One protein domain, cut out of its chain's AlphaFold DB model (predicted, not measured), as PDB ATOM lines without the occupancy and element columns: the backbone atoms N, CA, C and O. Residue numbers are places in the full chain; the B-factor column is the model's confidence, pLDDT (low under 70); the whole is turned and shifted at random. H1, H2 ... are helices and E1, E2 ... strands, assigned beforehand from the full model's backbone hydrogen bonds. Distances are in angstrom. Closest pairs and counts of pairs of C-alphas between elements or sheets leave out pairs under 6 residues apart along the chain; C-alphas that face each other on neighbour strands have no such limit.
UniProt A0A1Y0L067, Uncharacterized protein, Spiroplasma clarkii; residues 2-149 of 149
ATOM      1  N   GLN A   2      49.006  15.271  31.396       76.94
ATOM      2  CA  GLN A   2      49.739  15.637  30.167       76.94
ATOM      3  C   GLN A   2      49.838  14.515  29.114       76.94
ATOM      4  O   GLN A   2      49.498  14.747  27.962       76.94
ATOM      5  N   GLN A   3      50.204  13.285  29.502       81.19
ATOM      6  CA  GLN A   3      50.269  12.168  28.547       81.19
ATOM      7  C   GLN A   3      48.899  11.821  27.940       81.19
ATOM      8  O   GLN A   3      48.799  11.553  26.753       81.19
ATOM      9  N   ILE A   4      47.828  11.867  28.738       84.06
ATOM     10  CA  ILE A   4      46.463  11.585  28.261       84.06
ATOM     11  C   ILE A   4      46.011  12.670  27.278       84.06
ATOM     12  O   ILE A   4      45.384  12.358  26.270       84.06
ATOM     13  N   LEU A   5      46.357  13.930  27.554       85.75
ATOM     14  CA  LEU A   5      46.087  15.053  26.662       85.75
ATOM     15  C   LEU A   5      46.848  14.913  25.339       85.75
ATOM     16  O   LEU A   5      46.271  15.125  24.278       85.75
ATOM     17  N   LEU A   6      48.117  14.504  25.398       86.88
ATOM     18  CA  LEU A   6      48.939  14.253  24.218       86.88
ATOM     19  C   LEU A   6      48.361  13.115  23.365       86.88
ATOM     20  O   LEU A   6      48.187  13.281  22.158       86.88
ATOM     21  N   ASP A   7      48.002  11.992  23.994       87.19
ATOM     22  CA  ASP A   7      47.358  10.854  23.328       87.19
ATOM     23  C   ASP A   7      46.038  11.282  22.661       87.19
ATOM     24  O   ASP A   7      45.750  10.897  21.524       87.19
ATOM     25  N   PHE A   8      45.239  12.101  23.356       89.12
ATOM     26  CA  PHE A   8      43.984  12.635  22.834       89.12
ATOM     27  C   PHE A   8      44.229  13.551  21.632       89.12
ATOM     28  O   PHE A   8      43.658  13.323  20.566       89.12
ATOM     29  N   ASN A   9      45.109  14.544  21.768       90.50
ATOM     30  CA  ASN A   9      45.448  15.466  20.690       90.50
ATOM     31  C   ASN A   9      45.908  14.691  19.454       90.50
ATOM     32  O   ASN A   9      45.311  14.848  18.400       90.50
ATOM     33  N   ASN A  10      46.852  13.758  19.590       87.75
ATOM     34  CA  ASN A  10      47.353  12.948  18.472       87.75
ATOM     35  C   ASN A  10      46.265  12.156  17.730       87.75
ATOM     36  O   ASN A  10      46.398  11.882  16.532       87.75
ATOM     37  N   LYS A  11      45.203  11.757  18.438       85.94
ATOM     38  CA  LYS A  11      44.066  11.038  17.860       85.94
ATOM     39  C   LYS A  11      43.121  11.972  17.104       85.94
ATOM     40  O   LYS A  11      42.669  11.612  16.020       85.94
ATOM     41  N   TYR A  12      42.803  13.136  17.669       82.50
ATOM     42  CA  TYR A  12      41.748  14.013  17.149       82.50
ATOM     43  C   TYR A  12      42.261  15.136  16.236       82.50
ATOM     44  O   TYR A  12      41.488  15.620  15.412       82.50
ATOM     45  N   THR A  13      43.550  15.492  16.286       81.38
ATOM     46  CA  THR A  13      44.142  16.524  15.413       81.38
ATOM     47  C   THR A  13      44.182  16.146  13.940       81.38
ATOM     48  O   THR A  13      44.285  17.005  13.075       81.38
ATOM     49  N   LYS A  14      44.061  14.855  13.626       70.56
ATOM     50  CA  LYS A  14      44.066  14.341  12.249       70.56
ATOM     51  C   LYS A  14      42.716  14.473  11.538       70.56
ATOM     52  O   LYS A  14      42.584  14.023  10.404       70.56
ATOM     53  N   THR A  15      41.701  15.016  12.208       77.12
ATOM     54  CA  THR A  15      40.334  15.068  11.681       77.12
ATOM     55  C   THR A  15      40.037  16.451  11.114       77.12
ATOM     56  O   THR A  15      40.023  17.436  11.851       77.12
ATOM     57  N   ILE A  16      39.745  16.509   9.813       87.19
ATOM     58  CA  ILE A  16      39.171  17.704   9.189       87.19
ATOM     59  C   ILE A  16      37.694  17.765   9.574       87.19
ATOM     60  O   ILE A  16      36.921  16.845   9.298       87.19
ATOM     61  N   ASN A  17      37.302  18.864  10.205       91.12
ATOM     62  CA  ASN A  17      35.913  19.170  10.492       91.12
ATOM     63  C   ASN A  17      35.299  19.920   9.310       91.12
ATOM     64  O   ASN A  17      35.947  20.752   8.674       91.12
ATOM     65  N   LYS A  18      34.030  19.622   9.031       92.38
ATOM     66  CA  LYS A  18      33.248  20.242   7.963       92.38
ATOM     67  C   LYS A  18      31.942  20.772   8.540       92.38
ATOM     68  O   LYS A  18      31.271  20.062   9.285       92.38
ATOM     69  N   THR A  19      31.567  21.981   8.145       94.69
ATOM     70  CA  THR A  19      30.229  22.539   8.367       94.69
ATOM     71  C   THR A  19      29.710  23.174   7.082       94.69
ATOM     72  O   THR A  19      30.481  23.478   6.169       94.69
ATOM     73  N   LYS A  20      28.395  23.347   6.982       93.62
ATOM     74  CA  LYS A  20      27.744  24.019   5.862       93.62
ATOM     75  C   LYS A  20      26.725  24.999   6.420       93.62
ATOM     76  O   LYS A  20      25.827  24.586   7.145       93.62
ATOM     77  N   ILE A  21      26.859  26.269   6.054       90.81
ATOM     78  CA  ILE A  21      25.922  27.328   6.443       90.81
ATOM     79  C   ILE A  21      25.367  27.931   5.158       90.81
ATOM     80  O   ILE A  21      26.123  28.320   4.263       90.81
ATOM     81  N   HIS A  22      24.041  27.902   5.025       85.19
ATOM     82  CA  HIS A  22      23.335  28.058   3.751       85.19
ATOM     83  C   HIS A  22      23.887  27.110   2.677       85.19
ATOM     84  O   HIS A  22      23.641  25.906   2.723       85.19
ATOM     85  N   ASN A  23      24.660  27.639   1.726       87.62
ATOM     86  CA  ASN A  23      25.279  26.902   0.626       87.62
ATOM     87  C   ASN A  23      26.810  26.996   0.609       87.62
ATOM     88  O   ASN A  23      27.436  26.544  -0.347       87.62
ATOM     89  N   ILE A  24      27.410  27.538   1.669       89.75
ATOM     90  CA  ILE A  24      28.858  27.693   1.789       89.75
ATOM     91  C   ILE A  24      29.385  26.612   2.725       89.75
ATOM     92  O   ILE A  24      28.919  26.455   3.854       89.75
ATOM     93  N   GLU A  25      30.345  25.836   2.231       93.00
ATOM     94  CA  GLU A  25      31.019  24.811   3.018       93.00
ATOM     95  C   GLU A  25      32.273  25.382   3.670       93.00
ATOM     96  O   GLU A  25      33.156  25.912   2.987       93.00
ATOM     97  N   PHE A  26      32.369  25.201   4.984       92.19
ATOM     98  CA  PHE A  26      33.540  25.557   5.758       92.19
ATOM     99  C   PHE A  26      34.277  24.313   6.247       92.19
ATOM    100  O   PHE A  26      33.662  23.308   6.612       92.19
ATOM    101  N   TYR A  27      35.603  24.398   6.249       90.94
ATOM    102  CA  TYR A  27      36.508  23.352   6.695       90.94
ATOM    103  C   TYR A  27      37.463  23.949   7.718       90.94
ATOM    104  O   TYR A  27      37.914  25.084   7.567       90.94
ATOM    105  N   TRP A  28      37.778  23.183   8.749       91.62
ATOM    106  CA  TRP A  28      38.783  23.562   9.729       91.62
ATOM    107  C   TRP A  28      39.375  22.327  10.389       91.62
ATOM    108  O   TRP A  28      38.796  21.240  10.369       91.62
ATOM    109  N   GLU A  29      40.539  22.507  10.989       90.81
ATOM    110  CA  GLU A  29      41.276  21.440  11.645       90.81
ATOM    111  C   GLU A  29      41.345  21.717  13.135       90.81
ATOM    112  O   GLU A  29      41.632  22.836  13.565       90.81
ATOM    113  N   PHE A  30      41.087  20.679  13.925       91.75
ATOM    114  CA  PHE A  30      41.308  20.763  15.354       91.75
ATOM    115  C   PHE A  30      42.809  20.683  15.638       91.75
ATOM    116  O   PHE A  30      43.434  19.659  15.388       91.75
ATOM    117  N   CYS A  31      43.401  21.735  16.196       91.56
ATOM    118  CA  CYS A  31      44.839  21.785  16.485       91.56
ATOM    119  C   CYS A  31      45.225  21.133  17.820       91.56
ATOM    120  O   CYS A  31      46.388  21.164  18.215       91.56
ATOM    121  N   GLY A  32      44.268  20.494  18.497       90.19
ATOM    122  CA  GLY A  32      44.480  19.925  19.819       90.19
ATOM    123  C   GLY A  32      44.206  20.945  20.911       90.19
ATOM    124  O   GLY A  32      44.123  22.148  20.672       90.19
ATOM    125  N   PHE A  33      44.064  20.466  22.138       88.81
ATOM    126  CA  PHE A  33      44.017  21.352  23.287       88.81
ATOM    127  C   PHE A  33      45.433  21.813  23.665       88.81
ATOM    128  O   PHE A  33      46.359  21.002  23.677       88.81
ATOM    129  N   SER A  34      45.639  23.082  24.006       87.19
ATOM    130  CA  SER A  34      44.624  24.137  24.160       87.19
ATOM    131  C   SER A  34      44.443  25.063  22.955       87.19
ATOM    132  O   SER A  34      43.645  25.989  23.030       87.19
ATOM    133  N   GLU A  35      45.126  24.803  21.842       89.62
ATOM    134  CA  GLU A  35      45.128  25.684  20.666       89.62
ATOM    135  C   GLU A  35      43.768  25.741  19.945       89.62
ATOM    136  O   GLU A  35      43.354  26.800  19.481       89.62
ATOM    137  N   ILE A  36      43.041  24.619  19.896       91.69
ATOM    138  CA  ILE A  36      41.727  24.400  19.259       91.69
ATOM    139  C   ILE A  36      41.727  24.623  17.740       91.69
ATOM    140  O   ILE A  36      41.461  23.680  17.000       91.69
ATOM    141  N   ILE A  37      42.012  25.840  17.279       92.19
ATOM    142  CA  ILE A  37      42.061  26.272  15.877       92.19
ATOM    143  C   ILE A  37      43.377  27.019  15.654       92.19
ATOM    144  O   ILE A  37      43.752  27.857  16.469       92.19
ATOM    145  N   ASN A  38      44.025  26.793  14.512       91.12
ATOM    146  CA  ASN A  38      45.069  27.681  14.008       91.12
ATOM    147  C   ASN A  38      44.420  28.905  13.340       91.12
ATOM    148  O   ASN A  38      43.771  28.776  12.298       91.12
ATOM    149  N   THR A  39      44.583  30.086  13.939       91.75
ATOM    150  CA  THR A  39      43.941  31.334  13.489       91.75
ATOM    151  C   THR A  39      44.370  31.754  12.083       91.75
ATOM    152  O   THR A  39      43.526  32.171  11.296       91.75
ATOM    153  N   ASN A  40      45.641  31.570  11.715       91.25
ATOM    154  CA  ASN A  40      46.140  31.918  10.381       91.25
ATOM    155  C   ASN A  40      45.485  31.058   9.292       91.25
ATOM    156  O   ASN A  40      45.037  31.571   8.262       91.25
ATOM    157  N   ASN A  41      45.390  29.746   9.530       90.88
ATOM    158  CA  ASN A  41      44.712  28.829   8.614       90.88
ATOM    159  C   ASN A  41      43.217  29.148   8.534       90.88
ATOM    160  O   ASN A  41      42.639  29.114   7.450       90.88
ATOM    161  N   PHE A  42      42.605  29.492   9.668       92.19
ATOM    162  CA  PHE A  42      41.208  29.906   9.732       92.19
ATOM    163  C   PHE A  42      40.946  31.158   8.885       92.19
ATOM    164  O   PHE A  42      40.052  31.129   8.044       92.19
ATOM    165  N   PHE A  43      41.753  32.215   9.018       93.12
ATOM    166  CA  PHE A  43      41.616  33.430   8.202       93.12
ATOM    167  C   PHE A  43      41.800  33.144   6.722       93.12
ATOM    168  O   PHE A  43      40.905  33.443   5.935       93.12
ATOM    169  N   THR A  44      42.885  32.458   6.361       91.81
ATOM    170  CA  THR A  44      43.152  32.061   4.972       91.81
ATOM    171  C   THR A  44      41.957  31.320   4.372       91.81
ATOM    172  O   THR A  44      41.561  31.558   3.229       91.81
ATOM    173  N   PHE A  45      41.349  30.425   5.151       90.50
ATOM    174  CA  PHE A  45      40.192  29.661   4.724       90.50
ATOM    175  C   PHE A  45      38.945  30.539   4.528       90.50
ATOM    176  O   PHE A  45      38.291  30.444   3.485       90.50
ATOM    177  N   ILE A  46      38.629  31.401   5.499       92.56
ATOM    178  CA  ILE A  46      37.507  32.347   5.426       92.56
ATOM    179  C   ILE A  46      37.647  33.263   4.210       92.56
ATOM    180  O   ILE A  46      36.728  33.340   3.395       92.56
ATOM    181  N   GLU A  47      38.807  33.895   4.048       93.44
ATOM    182  CA  GLU A  47      39.100  34.801   2.938       93.44
ATOM    183  C   GLU A  47      38.954  34.107   1.581       93.44
ATOM    184  O   GLU A  47      38.314  34.625   0.664       93.44
ATOM    185  N   THR A  48      39.470  32.879   1.472       92.25
ATOM    186  CA  THR A  48      39.377  32.083   0.242       92.25
ATOM    187  C   THR A  48      37.932  31.701  -0.083       92.25
ATOM    188  O   THR A  48      37.517  31.776  -1.242       92.25
ATOM    189  N   ARG A  49      37.147  31.268   0.913       91.50
ATOM    190  CA  ARG A  49      35.768  30.801   0.686       91.50
ATOM    191  C   ARG A  49      34.785  31.926   0.438       91.50
ATOM    192  O   ARG A  49      33.938  31.785  -0.441       91.50
ATOM    193  N   LEU A  50      34.915  33.016   1.181       91.00
ATOM    194  CA  LEU A  50      34.053  34.186   1.044       91.00
ATOM    195  C   LEU A  50      34.555  35.156  -0.033       91.00
ATOM    196  O   LEU A  50      33.868  36.119  -0.350       91.00
ATOM    197  N   LYS A  51      35.715  34.874  -0.646       91.69
ATOM    198  CA  LYS A  51      36.356  35.708  -1.676       91.69
ATOM    199  C   LYS A  51      36.511  37.160  -1.214       91.69
ATOM    200  O   LYS A  51      36.288  38.094  -1.982       91.69
ATOM    201  N   MET A  52      36.902  37.334   0.044       90.19
ATOM    202  CA  MET A  52      37.110  38.636   0.672       90.19
ATOM    203  C   MET A  52      38.460  38.681   1.381       90.19
ATOM    204  O   MET A  52      39.060  37.640   1.625       90.19
ATOM    205  N   LYS A  53      38.911  39.883   1.739       91.62
ATOM    206  CA  LYS A  53      40.018  40.066   2.679       91.62
ATOM    207  C   LYS A  53      39.483  40.590   3.995       91.62
ATOM    208  O   LYS A  53      38.699  41.540   3.991       91.62
ATOM    209  N   LEU A  54      39.919  39.984   5.089       90.75
ATOM    210  CA  LEU A  54      39.636  40.491   6.417       90.75
ATOM    211  C   LEU A  54      40.497  41.731   6.656       90.75
ATOM    212  O   LEU A  54      41.677  41.779   6.311       90.75
ATOM    213  N   ASN A  55      39.897  42.773   7.222       92.50
ATOM    214  CA  ASN A  55      40.670  43.884   7.758       92.50
ATOM    215  C   ASN A  55      41.154  43.554   9.176       92.50
ATOM    216  O   ASN A  55      40.651  42.638   9.830       92.50
ATOM    217  N   LYS A  56      42.106  44.346   9.677       92.50
ATOM    218  CA  LYS A  56      42.720  44.100  10.982       92.50
ATOM    219  C   LYS A  56      41.701  44.049  12.128       92.50
ATOM    220  O   LYS A  56      41.790  43.179  12.982       92.50
ATOM    221  N   THR A  57      40.698  44.924  12.110       91.94
ATOM    222  CA  THR A  57      39.632  44.936  13.121       91.94
ATOM    223  C   THR A  57      38.829  43.633  13.113       91.94
ATOM    224  O   THR A  57      38.546  43.076  14.169       91.94
ATOM    225  N   GLN A  58      38.487  43.115  11.929       91.19
ATOM    226  CA  GLN A  58      37.771  41.846  11.791       91.19
ATOM    227  C   GLN A  58      38.624  40.662  12.253       91.19
ATOM    228  O   GLN A  58      38.120  39.791  12.961       91.19
ATOM    229  N   GLU A  59      39.911  40.638  11.893       93.62
ATOM    230  CA  GLU A  59      40.850  39.633  12.398       93.62
ATOM    231  C   GLU A  59      40.909  39.665  13.925       93.62
ATOM    232  O   GLU A  59      40.710  38.633  14.559       93.62
ATOM    233  N   ASP A  60      41.112  40.840  14.523       94.00
ATOM    234  CA  ASP A  60      41.241  41.000  15.973       94.00
ATOM    235  C   ASP A  60      39.960  40.578  16.709       94.00
ATOM    236  O   ASP A  60      40.027  39.915  17.748       94.00
ATOM    237  N   HIS A  61      38.785  40.873  16.144       92.00
ATOM    238  CA  HIS A  61      37.505  40.393  16.672       92.00
ATOM    239  C   HIS A  61      37.412  38.861  16.647       92.00
ATOM    240  O   HIS A  61      36.976  38.244  17.622       92.00
ATOM    241  N   LEU A  62      37.830  38.223  15.552       94.00
ATOM    242  CA  LEU A  62      37.816  36.765  15.439       94.00
ATOM    243  C   LEU A  62      38.862  36.108  16.344       94.00
ATOM    244  O   LEU A  62      38.551  35.098  16.977       94.00
ATOM    245  N   VAL A  63      40.059  36.694  16.463       95.25
ATOM    246  CA  VAL A  63      41.076  36.261  17.433       95.25
ATOM    247  C   VAL A  63      40.496  36.309  18.840       95.25
ATOM    248  O   VAL A  63      40.535  35.299  19.532       95.25
ATOM    249  N   SER A  64      39.877  37.424  19.240       94.50
ATOM    250  CA  SER A  64      39.271  37.570  20.569       94.50
ATOM    251  C   SER A  64      38.239  36.473  20.865       94.50
ATOM    252  O   SER A  64      38.246  35.870  21.943       94.50
ATOM    253  N   LYS A  65      37.386  36.150  19.889       93.75
ATOM    254  CA  LYS A  65      36.388  35.078  20.003       93.75
ATOM    255  C   LYS A  65      37.035  33.692  20.140       93.75
ATOM    256  O   LYS A  65      36.608  32.897  20.981       93.75
ATOM    257  N   ILE A  66      38.083  33.404  19.369       93.69
ATOM    258  CA  ILE A  66      38.840  32.144  19.461       93.69
ATOM    259  C   ILE A  66      39.589  32.051  20.797       93.69
ATOM    260  O   ILE A  66      39.537  31.016  21.461       93.69
ATOM    261  N   ASP A  67      40.223  33.128  21.245       93.31
ATOM    262  CA  ASP A  67      40.939  33.170  22.517       93.31
ATOM    263  C   ASP A  67      40.000  33.000  23.709       93.31
ATOM    264  O   ASP A  67      40.357  32.344  24.690       93.31
ATOM    265  N   CYS A  68      38.763  33.486  23.612       90.25
ATOM    266  CA  CYS A  68      37.763  33.216  24.634       90.25
ATOM    267  C   CYS A  68      37.414  31.719  24.722       90.25
ATOM    268  O   CYS A  68      37.327  31.171  25.824       90.25
ATOM    269  N   LEU A  69      37.301  31.020  23.583       89.75
ATOM    270  CA  LEU A  69      37.120  29.561  23.565       89.75
ATOM    271  C   LEU A  69      38.311  28.826  24.189       89.75
ATOM    272  O   LEU A  69      38.124  27.890  24.968       89.75
ATOM    273  N   ARG A  70      39.536  29.262  23.876       91.56
ATOM    274  CA  ARG A  70      40.767  28.703  24.457       91.56
ATOM    275  C   ARG A  70      40.822  28.923  25.966       91.56
ATOM    276  O   ARG A  70      41.162  28.006  26.709       91.56
ATOM    277  N   SER A  71      40.456  30.118  26.423       88.44
ATOM    278  CA  SER A  71      40.419  30.483  27.842       88.44
ATOM    279  C   SER A  71      39.422  29.626  28.624       88.44
ATOM    280  O   SER A  71      39.790  29.063  29.658       88.44
ATOM    281  N   LEU A  72      38.210  29.445  28.082       85.00
ATOM    282  CA  LEU A  72      37.170  28.603  28.675       85.00
ATOM    283  C   LEU A  72      37.676  27.183  28.952       85.00
ATOM    284  O   LEU A  72      37.340  26.602  29.973       85.00
ATOM    285  N   LEU A  73      38.511  26.631  28.075       81.19
ATOM    286  CA  LEU A  73      39.070  25.294  28.257       81.19
ATOM    287  C   LEU A  73      40.302  25.232  29.133       81.19
ATOM    288  O   LEU A  73      40.460  24.274  29.881       81.19
ATOM    289  N   ASN A  74      41.205  26.202  29.001       79.94
ATOM    290  CA  ASN A  74      42.435  26.215  29.782       79.94
ATOM    291  C   ASN A  74      42.129  26.249  31.278       79.94
ATOM    292  O   ASN A  74      42.792  25.550  32.040       79.94
ATOM    293  N   HIS A  75      41.099  26.997  31.683       69.81
ATOM    294  CA  HIS A  75      40.637  27.004  33.067       69.81
ATOM    295  C   HIS A  75      40.248  25.596  33.549       69.81
ATOM    296  O   HIS A  75      40.739  25.140  34.580       69.81
ATOM    297  N   GLU A  76      39.446  24.874  32.763       66.62
ATOM    298  CA  GLU A  76      38.887  23.579  33.181       66.62
ATOM    299  C   GLU A  76      39.850  22.394  32.991       66.62
ATOM    300  O   GLU A  76      39.768  21.375  33.677       66.62
ATOM    301  N   LEU A  77      40.807  22.497  32.065       68.12
ATOM    302  CA  LEU A  77      41.844  21.479  31.880       68.12
ATOM    303  C   LEU A  77      42.866  21.486  33.022       68.12
ATOM    304  O   LEU A  77      43.454  20.447  33.307       68.12
ATOM    305  N   ILE A  78      43.089  22.627  33.677       63.69
ATOM    306  CA  ILE A  78      44.056  22.756  34.777       63.69
ATOM    307  C   ILE A  78      43.434  22.340  36.124       63.69
ATOM    308  O   ILE A  78      44.156  21.892  37.015       63.69
ATOM    309  N   SER A  79      42.110  22.436  36.276       60.12
ATOM    310  CA  SER A  79      41.399  22.249  37.548       60.12
ATOM    311  C   SER A  79      40.930  20.813  37.836       60.12
ATOM    312  O   SER A  79      40.561  20.523  38.974       60.12
ATOM    313  N   SER A  80      40.941  19.895  36.860       57.38
ATOM    314  CA  SER A  80      40.288  18.585  37.017       57.38
ATOM    315  C   SER A  80      41.039  17.629  37.975       57.38
ATOM    316  O   SER A  80      42.146  17.182  37.658       57.38
ATOM    317  N   PRO A  81      40.437  17.219  39.116       53.53
ATOM    318  CA  PRO A  81      41.070  16.349  40.118       53.53
ATOM    319  C   PRO A  81      41.000  14.850  39.763       53.53
ATOM    320  O   PRO A  81      41.284  13.984  40.594       53.53
ATOM    321  N   VAL A  82      40.573  14.505  38.545       59.84
ATOM    322  CA  VAL A  82      40.189  13.136  38.184       59.84
ATOM    323  C   VAL A  82      41.423  12.271  37.917       59.84
ATOM    324  O   VAL A  82      42.162  12.482  36.961       59.84
ATOM    325  N   SER A  83      41.631  11.242  38.738       66.31
ATOM    326  CA  SER A  83      42.750  10.291  38.616       66.31
ATOM    327  C   SER A  83      42.496   9.148  37.620       66.31
ATOM    328  O   SER A  83      43.428   8.445  37.227       66.31
ATOM    329  N   ASN A  84      41.252   8.958  37.160       81.19
ATOM    330  CA  ASN A  84      40.882   7.879  36.243       81.19
ATOM    331  C   ASN A  84      41.023   8.297  34.765       81.19
ATOM    332  O   ASN A  84      40.294   9.162  34.275       81.19
ATOM    333  N   LYS A  85      41.908   7.610  34.029       82.12
ATOM    334  CA  LYS A  85      42.177   7.852  32.600       82.12
ATOM    335  C   LYS A  85      40.917   7.817  31.726       82.12
ATOM    336  O   LYS A  85      40.780   8.666  30.850       82.12
ATOM    337  N   ASN A  86      40.007   6.871  31.952       84.25
ATOM    338  CA  ASN A  86      38.799   6.734  31.132       84.25
ATOM    339  C   ASN A  86      37.834   7.902  31.354       84.25
ATOM    340  O   ASN A  86      37.240   8.394  30.398       84.25
ATOM    341  N   LEU A  87      37.719   8.380  32.595       83.69
ATOM    342  CA  LEU A  87      36.905   9.553  32.908       83.69
ATOM    343  C   LEU A  87      37.488  10.818  32.268       83.69
ATOM    344  O   LEU A  87      36.740  11.569  31.651       83.69
ATOM    345  N   ILE A  88      38.814  11.002  32.314       84.06
ATOM    346  CA  ILE A  88      39.485  12.123  31.634       84.06
ATOM    347  C   ILE A  88      39.262  12.059  30.117       84.06
ATOM    348  O   ILE A  88      38.927  13.066  29.504       84.06
ATOM    349  N   LEU A  89      39.413  10.890  29.489       86.56
ATOM    350  CA  LEU A  89      39.185  10.751  28.047       86.56
ATOM    351  C   LEU A  89      37.733  11.055  27.657       86.56
ATOM    352  O   LEU A  89      37.500  11.740  26.663       86.56
ATOM    353  N   ASN A  90      36.767  10.588  28.451       87.25
ATOM    354  CA  ASN A  90      35.354  10.891  28.241       87.25
ATOM    355  C   ASN A  90      35.062  12.388  28.416       87.25
ATOM    356  O   ASN A  90      34.305  12.954  27.629       87.25
ATOM    357  N   TYR A  91      35.677  13.026  29.415       86.81
ATOM    358  CA  TYR A  91      35.612  14.469  29.632       86.81
ATOM    359  C   TYR A  91      36.141  15.237  28.410       86.81
ATOM    360  O   TYR A  91      35.401  16.002  27.792       86.81
ATOM    361  N   LEU A  92      37.376  14.947  27.984       88.44
ATOM    362  CA  LEU A  92      38.014  15.575  26.821       88.44
ATOM    363  C   LEU A  92      37.192  15.389  25.543       88.44
ATOM    364  O   LEU A  92      37.056  16.327  24.760       88.44
ATOM    365  N   LEU A  93      36.608  14.203  25.346       90.50
ATOM    366  CA  LEU A  93      35.747  13.925  24.201       90.50
ATOM    367  C   LEU A  93      34.490  14.799  24.212       90.50
ATOM    368  O   LEU A  93      34.162  15.400  23.192       90.50
ATOM    369  N   LYS A  94      33.805  14.909  25.355       90.81
ATOM    370  CA  LYS A  94      32.609  15.754  25.481       90.81
ATOM    371  C   LYS A  94      32.935  17.240  25.283       90.81
ATOM    372  O   LYS A  94      32.157  17.943  24.632       90.81
ATOM    373  N   CYS A  95      34.077  17.708  25.791       90.12
ATOM    374  CA  CYS A  95      34.558  19.071  25.557       90.12
ATOM    375  C   CYS A  95      34.850  19.304  24.072       90.12
ATOM    376  O   CYS A  95      34.303  20.234  23.483       90.12
ATOM    377  N   TYR A  96      35.626  18.415  23.444       91.44
ATOM    378  CA  TYR A  96      35.927  18.462  22.012       91.44
ATOM    379  C   TYR A  96      34.655  18.528  21.167       91.44
ATOM    380  O   TYR A  96      34.524  19.418  20.333       91.44
ATOM    381  N   THR A  97      33.696  17.632  21.410       92.44
ATOM    382  CA  THR A  97      32.419  17.625  20.690       92.44
ATOM    383  C   THR A  97      31.676  18.943  20.875       92.44
ATOM    384  O   THR A  97      31.269  19.545  19.890       92.44
ATOM    385  N   SER A  98      31.569  19.445  22.108       93.19
ATOM    386  CA  SER A  98      30.854  20.697  22.389       93.19
ATOM    387  C   SER A  98      31.468  21.905  21.682       93.19
ATOM    388  O   SER A  98      30.741  22.755  21.179       93.19
ATOM    389  N   ILE A  99      32.796  21.965  21.613       92.94
ATOM    390  CA  ILE A  99      33.515  23.046  20.933       92.94
ATOM    391  C   ILE A  99      33.432  22.912  19.429       92.94
ATOM    392  O   ILE A  99      33.223  23.908  18.745       92.94
ATOM    393  N   ARG A 100      33.576  21.694  18.910       94.19
ATOM    394  CA  ARG A 100      33.427  21.439  17.485       94.19
ATOM    395  C   ARG A 100      32.048  21.883  17.009       94.19
ATOM    396  O   ARG A 100      31.959  22.569  15.998       94.19
ATOM    397  N   ASP A 101      31.004  21.518  17.748       94.81
ATOM    398  CA  ASP A 101      29.628  21.898  17.432       94.81
ATOM    399  C   ASP A 101      29.463  23.427  17.515       94.81
ATOM    400  O   ASP A 101      28.981  24.038  16.569       94.81
ATOM    401  N   PHE A 102      29.990  24.074  18.564       96.25
ATOM    402  CA  PHE A 102      29.988  25.538  18.674       96.25
ATOM    403  C   PHE A 102      30.712  26.230  17.510       96.25
ATOM    404  O   PHE A 102      30.215  27.205  16.953       96.25
ATOM    405  N   ILE A 103      31.885  25.745  17.108       95.50
ATOM    406  CA  ILE A 103      32.618  26.309  15.971       95.50
ATOM    407  C   ILE A 103      31.786  26.159  14.694       95.50
ATOM    408  O   ILE A 103      31.603  27.128  13.957       95.50
ATOM    409  N   ASN A 104      31.258  24.957  14.460       94.94
ATOM    410  CA  ASN A 104      30.504  24.617  13.259       94.94
ATOM    411  C   ASN A 104      29.196  25.398  13.119       94.94
ATOM    412  O   ASN A 104      28.845  25.765  11.998       94.94
ATOM    413  N   GLU A 105      28.479  25.603  14.222       94.00
ATOM    414  CA  GLU A 105      27.128  26.172  14.230       94.00
ATOM    415  C   GLU A 105      27.119  27.657  14.590       94.00
ATOM    416  O   GLU A 105      26.257  28.392  14.127       94.00
ATOM    417  N   THR A 106      28.063  28.114  15.414       96.00
ATOM    418  CA  THR A 106      28.083  29.486  15.935       96.00
ATOM    419  C   THR A 106      29.215  30.310  15.344       96.00
ATOM    420  O   THR A 106      28.954  31.386  14.821       96.00
ATOM    421  N   LEU A 107      30.470  29.846  15.394       96.00
ATOM    422  CA  LEU A 107      31.598  30.675  14.944       96.00
ATOM    423  C   LEU A 107      31.540  30.946  13.437       96.00
ATOM    424  O   LEU A 107      31.693  32.089  13.013       96.00
ATOM    425  N   PHE A 108      31.294  29.919  12.622       95.50
ATOM    426  CA  PHE A 108      31.143  30.121  11.178       95.50
ATOM    427  C   PHE A 108      29.865  30.884  10.820       95.50
ATOM    428  O   PHE A 108      29.882  31.640   9.849       95.50
ATOM    429  N   ALA A 109      28.786  30.726  11.596       94.69
ATOM    430  CA  ALA A 109      27.569  31.512  11.399       94.69
ATOM    431  C   ALA A 109      27.862  32.987  11.665       94.69
ATOM    432  O   ALA A 109      27.603  33.814  10.803       94.69
ATOM    433  N   TYR A 110      28.525  33.290  12.782       95.31
ATOM    434  CA  TYR A 110      29.006  34.630  13.092       95.31
ATOM    435  C   TYR A 110      29.817  35.219  11.937       95.31
ATOM    436  O   TYR A 110      29.471  36.278  11.430       95.31
ATOM    437  N   VAL A 111      30.837  34.507  11.446       94.44
ATOM    438  CA  VAL A 111      31.659  35.001  10.329       94.44
ATOM    439  C   VAL A 111      30.812  35.318   9.095       94.44
ATOM    440  O   VAL A 111      31.001  36.366   8.479       94.44
ATOM    441  N   LEU A 112      29.900  34.421   8.716       93.75
ATOM    442  CA  LEU A 112      29.102  34.590   7.508       93.75
ATOM    443  C   LEU A 112      28.077  35.721   7.644       93.75
ATOM    444  O   LEU A 112      28.003  36.572   6.768       93.75
ATOM    445  N   TYR A 113      27.315  35.756   8.732       93.94
ATOM    446  CA  TYR A 113      26.260  36.750   8.934       93.94
ATOM    447  C   TYR A 113      26.832  38.143   9.221       93.94
ATOM    448  O   TYR A 113      26.329  39.127   8.685       93.94
ATOM    449  N   SER A 114      27.961  38.243   9.937       92.88
ATOM    450  CA  SER A 114      28.697  39.509  10.057       92.88
ATOM    451  C   SER A 114      29.211  40.013   8.705       92.88
ATOM    452  O   SER A 114      29.293  41.221   8.504       92.88
ATOM    453  N   TYR A 115      29.563  39.111   7.781       90.06
ATOM    454  CA  TYR A 115      29.962  39.479   6.421       90.06
ATOM    455  C   TYR A 115      28.774  39.922   5.558       90.06
ATOM    456  O   TYR A 115      28.892  40.884   4.803       90.06
ATOM    457  N   LEU A 116      27.638  39.230   5.663       90.94
ATOM    458  CA  LEU A 116      26.420  39.570   4.927       90.94
ATOM    459  C   LEU A 116      25.713  40.811   5.492       90.94
ATOM    460  O   LEU A 116      24.884  41.390   4.796       90.94
ATOM    461  N   HIS A 117      26.074  41.239   6.707       91.88
ATOM    462  CA  HIS A 117      25.351  42.253   7.478       91.88
ATOM    463  C   HIS A 117      23.879  41.867   7.684       91.88
ATOM    464  O   HIS A 117      22.982  42.692   7.518       91.88
ATOM    465  N   GLU A 118      23.648  40.598   8.020       93.62
ATOM    466  CA  GLU A 118      22.317  40.023   8.212       93.62
ATOM    467  C   GLU A 118      22.122  39.539   9.651       93.62
ATOM    468  O   GLU A 118      23.055  39.057  10.300       93.62
ATOM    469  N   ASP A 119      20.877  39.623  10.111       94.94
ATOM    470  CA  ASP A 119      20.432  39.014  11.359       94.94
ATOM    471  C   ASP A 119      20.257  37.501  11.193       94.94
ATOM    472  O   ASP A 119      20.024  36.997  10.091       94.94
ATOM    473  N   ILE A 120      20.306  36.768  12.306       94.75
ATOM    474  CA  ILE A 120      20.148  35.313  12.321       94.75
ATOM    475  C   ILE A 120      18.873  34.893  13.052       94.75
ATOM    476  O   ILE A 120      18.577  35.352  14.156       94.75
ATOM    477  N   GLU A 121      18.122  33.970  12.449       94.06
ATOM    478  CA  GLU A 121      16.988  33.330  13.109       94.06
ATOM    479  C   GLU A 121      17.456  32.116  13.921       94.06
ATOM    480  O   GLU A 121      18.016  31.153  13.392       94.06
ATOM    481  N   TYR A 122      17.183  32.137  15.223       93.25
ATOM    482  CA  TYR A 122      17.455  31.038  16.136       93.25
ATOM    483  C   TYR A 122      16.247  30.804  17.043       93.25
ATOM    484  O   TYR A 122      15.769  31.714  17.712       93.25
ATOM    485  N   GLN A 123      15.736  29.569  17.074       92.25
ATOM    486  CA  GLN A 123      14.577  29.187  17.899       92.25
ATOM    487  C   GLN A 123      13.342  30.099  17.707       92.25
ATOM    488  O   GLN A 123      12.653  30.416  18.674       92.25
ATOM    489  N   HIS A 124      13.026  30.465  16.458       93.19
ATOM    490  CA  HIS A 124      11.911  31.357  16.083       93.19
ATOM    491  C   HIS A 124      12.052  32.803  16.587       93.19
ATOM    492  O   HIS A 124      11.062  33.526  16.712       93.19
ATOM    493  N   GLN A 125      13.272  33.226  16.912       94.38
ATOM    494  CA  GLN A 125      13.595  34.598  17.280       94.38
ATOM    495  C   GLN A 125      14.731  35.106  16.398       94.38
ATOM    496  O   GLN A 125      15.654  34.361  16.074       94.38
ATOM    497  N   VAL A 126      14.639  36.373  16.004       95.44
ATOM    498  CA  VAL A 126      15.662  37.057  15.212       95.44
ATOM    499  C   VAL A 126      16.619  37.752  16.169       95.44
ATOM    500  O   VAL A 126      16.179  38.441  17.090       95.44
ATOM    501  N   TYR A 127      17.910  37.548  15.947       96.38
ATOM    502  CA  TYR A 127      18.986  38.114  16.744       96.38
ATOM    503  C   TYR A 127      19.945  38.890  15.852       96.38
ATOM    504  O   TYR A 127      20.292  38.417  14.765       96.38
ATOM    505  N   ASP A 128      20.451  40.011  16.369       96.44
ATOM    506  CA  ASP A 128      21.717  40.554  15.884       96.44
ATOM    507  C   ASP A 128      22.819  39.494  16.060       96.44
ATOM    508  O   ASP A 128      22.795  38.665  16.983       96.44
ATOM    509  N   ILE A 129      23.788  39.485  15.147       94.69
ATOM    510  CA  ILE A 129      24.791  38.427  15.089       94.69
ATOM    511  C   ILE A 129      25.720  38.393  16.312       94.69
ATOM    512  O   ILE A 129      26.168  37.309  16.713       94.69
ATOM    513  N   ASP A 130      25.993  39.538  16.942       94.00
ATOM    514  CA  ASP A 130      26.763  39.587  18.182       94.00
ATOM    515  C   ASP A 130      25.950  39.050  19.365       94.00
ATOM    516  O   ASP A 130      26.485  38.268  20.162       94.00
ATOM    517  N   ASP A 131      24.658  39.378  19.449       96.00
ATOM    518  CA  ASP A 131      23.756  38.869  20.493       96.00
ATOM    519  C   ASP A 131      23.594  37.345  20.397       96.00
ATOM    520  O   ASP A 131      23.703  36.626  21.399       96.00
ATOM    521  N   PHE A 132      23.414  36.827  19.179       96.19
ATOM    522  CA  PHE A 132      23.388  35.389  18.918       96.19
ATOM    523  C   PHE A 132      24.682  34.708  19.377       96.19
ATOM    524  O   PHE A 132      24.649  33.678  20.060       96.19
ATOM    525  N   TYR A 133      25.839  35.290  19.038       95.88
ATOM    526  CA  TYR A 133      27.129  34.734  19.430       95.88
ATOM    527  C   TYR A 133      27.265  34.661  20.956       95.88
ATOM    528  O   TYR A 133      27.654  33.618  21.495       95.88
ATOM    529  N   GLN A 134      26.909  35.737  21.664       95.19
ATOM    530  CA  GLN A 134      26.956  35.794  23.127       95.19
ATOM    531  C   GLN A 134      26.024  34.761  23.777       95.19
ATOM    532  O   GLN A 134      26.425  34.069  24.722       95.19
ATOM    533  N   LEU A 135      24.805  34.598  23.252       96.00
ATOM    534  CA  LEU A 135      23.863  33.581  23.718       96.00
ATOM    535  C   LEU A 135      24.484  32.184  23.615       96.00
ATOM    536  O   LEU A 135      24.601  31.482  24.625       96.00
ATOM    537  N   CYS A 136      24.939  31.797  22.425       96.06
ATOM    538  CA  CYS A 136      25.556  30.497  22.175       96.06
ATOM    539  C   CYS A 136      26.806  30.271  23.036       96.06
ATOM    540  O   CYS A 136      27.019  29.174  23.557       96.06
ATOM    541  N   GLN A 137      27.614  31.311  23.252       94.44
ATOM    542  CA  GLN A 137      28.801  31.241  24.102       94.44
ATOM    543  C   GLN A 137      28.434  30.966  25.568       94.44
ATOM    544  O   GLN A 137      29.072  30.146  26.242       94.44
ATOM    545  N   SER A 138      27.368  31.601  26.063       93.62
ATOM    546  CA  SER A 138      26.849  31.349  27.410       93.62
ATOM    547  C   SER A 138      26.341  29.908  27.562       93.62
ATOM    548  O   SER A 138      26.588  29.257  28.584       93.62
ATOM    549  N   LEU A 139      25.693  29.371  26.522       94.31
ATOM    550  CA  LEU A 139      25.210  27.993  26.479       94.31
ATOM    551  C   LEU A 139      26.372  26.995  26.464       94.31
ATOM    552  O   LEU A 139      26.347  26.035  27.238       94.31
ATOM    553  N   LEU A 140      27.416  27.246  25.665       94.25
ATOM    554  CA  LEU A 140      28.634  26.434  25.648       94.25
ATOM    555  C   LEU A 140      29.294  26.403  27.029       94.25
ATOM    556  O   LEU A 140      29.591  25.327  27.543       94.25
ATOM    557  N   THR A 141      29.463  27.567  27.657       91.25
ATOM    558  CA  THR A 141      30.060  27.683  28.995       91.25
ATOM    559  C   THR A 141      29.288  26.852  30.019       91.25
ATOM    560  O   THR A 141      29.876  26.083  30.778       91.25
ATOM    561  N   ARG A 142      27.951  26.943  30.017       90.81
ATOM    562  CA  ARG A 142      27.095  26.126  30.894       90.81
ATOM    563  C   ARG A 142      27.224  24.634  30.589       90.81
ATOM    564  O   ARG A 142      27.222  23.831  31.517       90.81
ATOM    565  N   LYS A 143      27.313  24.261  29.310       90.81
ATOM    566  CA  LYS A 143      27.459  22.866  28.877       90.81
ATOM    567  C   LYS A 143      28.785  22.281  29.355       90.81
ATOM    568  O   LYS A 143      28.762  21.191  29.910       90.81
ATOM    569  N   ILE A 144      29.893  23.009  29.206       87.94
ATOM    570  CA  ILE A 144      31.221  22.561  29.653       87.94
ATOM    571  C   ILE A 144      31.257  22.365  31.168       87.94
ATOM    572  O   ILE A 144      31.606  21.279  31.619       87.94
ATOM    573  N   LYS A 145      30.754  23.328  31.947       84.94
ATOM    574  CA  LYS A 145      30.677  23.200  33.414       84.94
ATOM    575  C   LYS A 145      29.843  22.003  33.883       84.94
ATOM    576  O   LYS A 145      30.172  21.362  34.869       84.94
ATOM    577  N   LYS A 146      28.768  21.662  33.165       85.25
ATOM    578  CA  LYS A 146      27.940  20.480  33.469       85.25
ATOM    579  C   LYS A 146      28.603  19.148  33.116       85.25
ATOM    580  O   LYS A 146      28.108  18.115  33.544       85.25
ATOM    581  N   ILE A 147      29.659  19.136  32.300       82.00
ATOM    582  CA  ILE A 147      30.388  17.895  31.998       82.00
ATOM    583  C   ILE A 147      31.183  17.427  33.235       82.00
ATOM    584  O   ILE A 147      31.470  16.234  33.343       82.00
ATOM    585  N   GLU A 148      31.512  18.344  34.149       63.16
ATOM    586  CA  GLU A 148      32.289  18.085  35.367       63.16
ATOM    587  C   GLU A 148      31.483  17.441  36.507       63.16
ATOM    588  O   GLU A 148      32.074  16.767  37.351       63.16
ATOM    589  N   THR A 149      30.159  17.640  36.525       49.62
ATOM    590  CA  THR A 149      29.203  17.060  37.492       49.62
ATOM    591  C   THR A 149      28.649  15.722  37.031       49.62
ATOM    592  O   THR A 149      28.583  14.796  37.867       49.62
TER     593      THR A 149
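Overview. This is residues 2 to 149 of the 149 residues of an uncharacterized protein of Spiroplasma clarkii (UniProt A0A1Y0L067). Three long helices, H3, H4 and H5, lie side by side in an up-and-down bundle, each running against the one before it, with the longest, H4, at the core. Along the side of H4 away from H5 lies a layer made of H1, the strand hairpin E1 and E2, and H2; a tiny second hairpin, E3 and E4, sits at the end of the bundle where H4 turns back to H5. The printed part has 148 residues with five named helices and four named strands, in the order H1 E1 E2 H2 H3 H4 E3 E4 H5, and its class is mostly helix. Both two-stranded sheets are antiparallel. The whole is compact, with a radius of gyration of the C-alphas of 15.9 A, and elongated, spanning 48 by 31 by 26 A.

Along the chain. H1, residues 2 to 12, begins at C-alpha 2 (49.739, 15.637, 30.167). E1 is residues 16 to 21, 16.6 A long, and E2 residues 24 to 29, 17.0 A. H2 is residues 39 to 50, 16.1 A. H3, residues 56 to 79, measures 34.4 A. H4, residues 85 to 116, measures 44.9 A from C-alpha 85 (42.177, 7.852, 32.600), with a kink of 25 degrees near residue 102. E3 is residues 120 to 122 and E4 residues 125 to 127. H5, residues 129 to 147, measures 27.2 A and ends at C-alpha 147 (30.388, 17.895, 31.998).

Arrangement. H4 and H5 touch at a shallow tilt of 4 degrees, opposite ways, closest at the C-alphas of Tyr 110 and Ile 129, 6.0 A. H3 is close to H4 but not clearly touching, closest at the C-alphas of Leu 69 and Ile 99, 7.9 A, at a shallow tilt of 16 degrees, opposite ways. H1 touches residues 85 to 92 of H4 at a steep tilt of 51 degrees, closest at the C-alphas of Ile 4 and Lys 85, 7.2 A. The closest C-alphas of E1 and H4 are those of Thr 19 and Asn 104, 5.3 A. In the hairpin E1 and E2, N 19 and O 26 are 2.9 A apart, within hydrogen-bond range; in E3 and E4, N 122 and O 125 are 2.8 A apart. H2 and H3 only just touch, with 3 pairs of C-alphas within 8 A, closest at Thr 39 and Val 63, 6.9 A. Every O i to N i+4 pair is within range in H1, H2 and H5; 19 of 20 are in H3 and 26 of 28 in H4.

Size, cuts and confidence. The C-alphas farthest apart, those of Lys 51 and Ser 83, are 48.1 A apart. The printed part has no cut and no long link. Residues 75 to 83, of which 75 to 79 belong to H3, and 148 to 149 have pLDDT under 70.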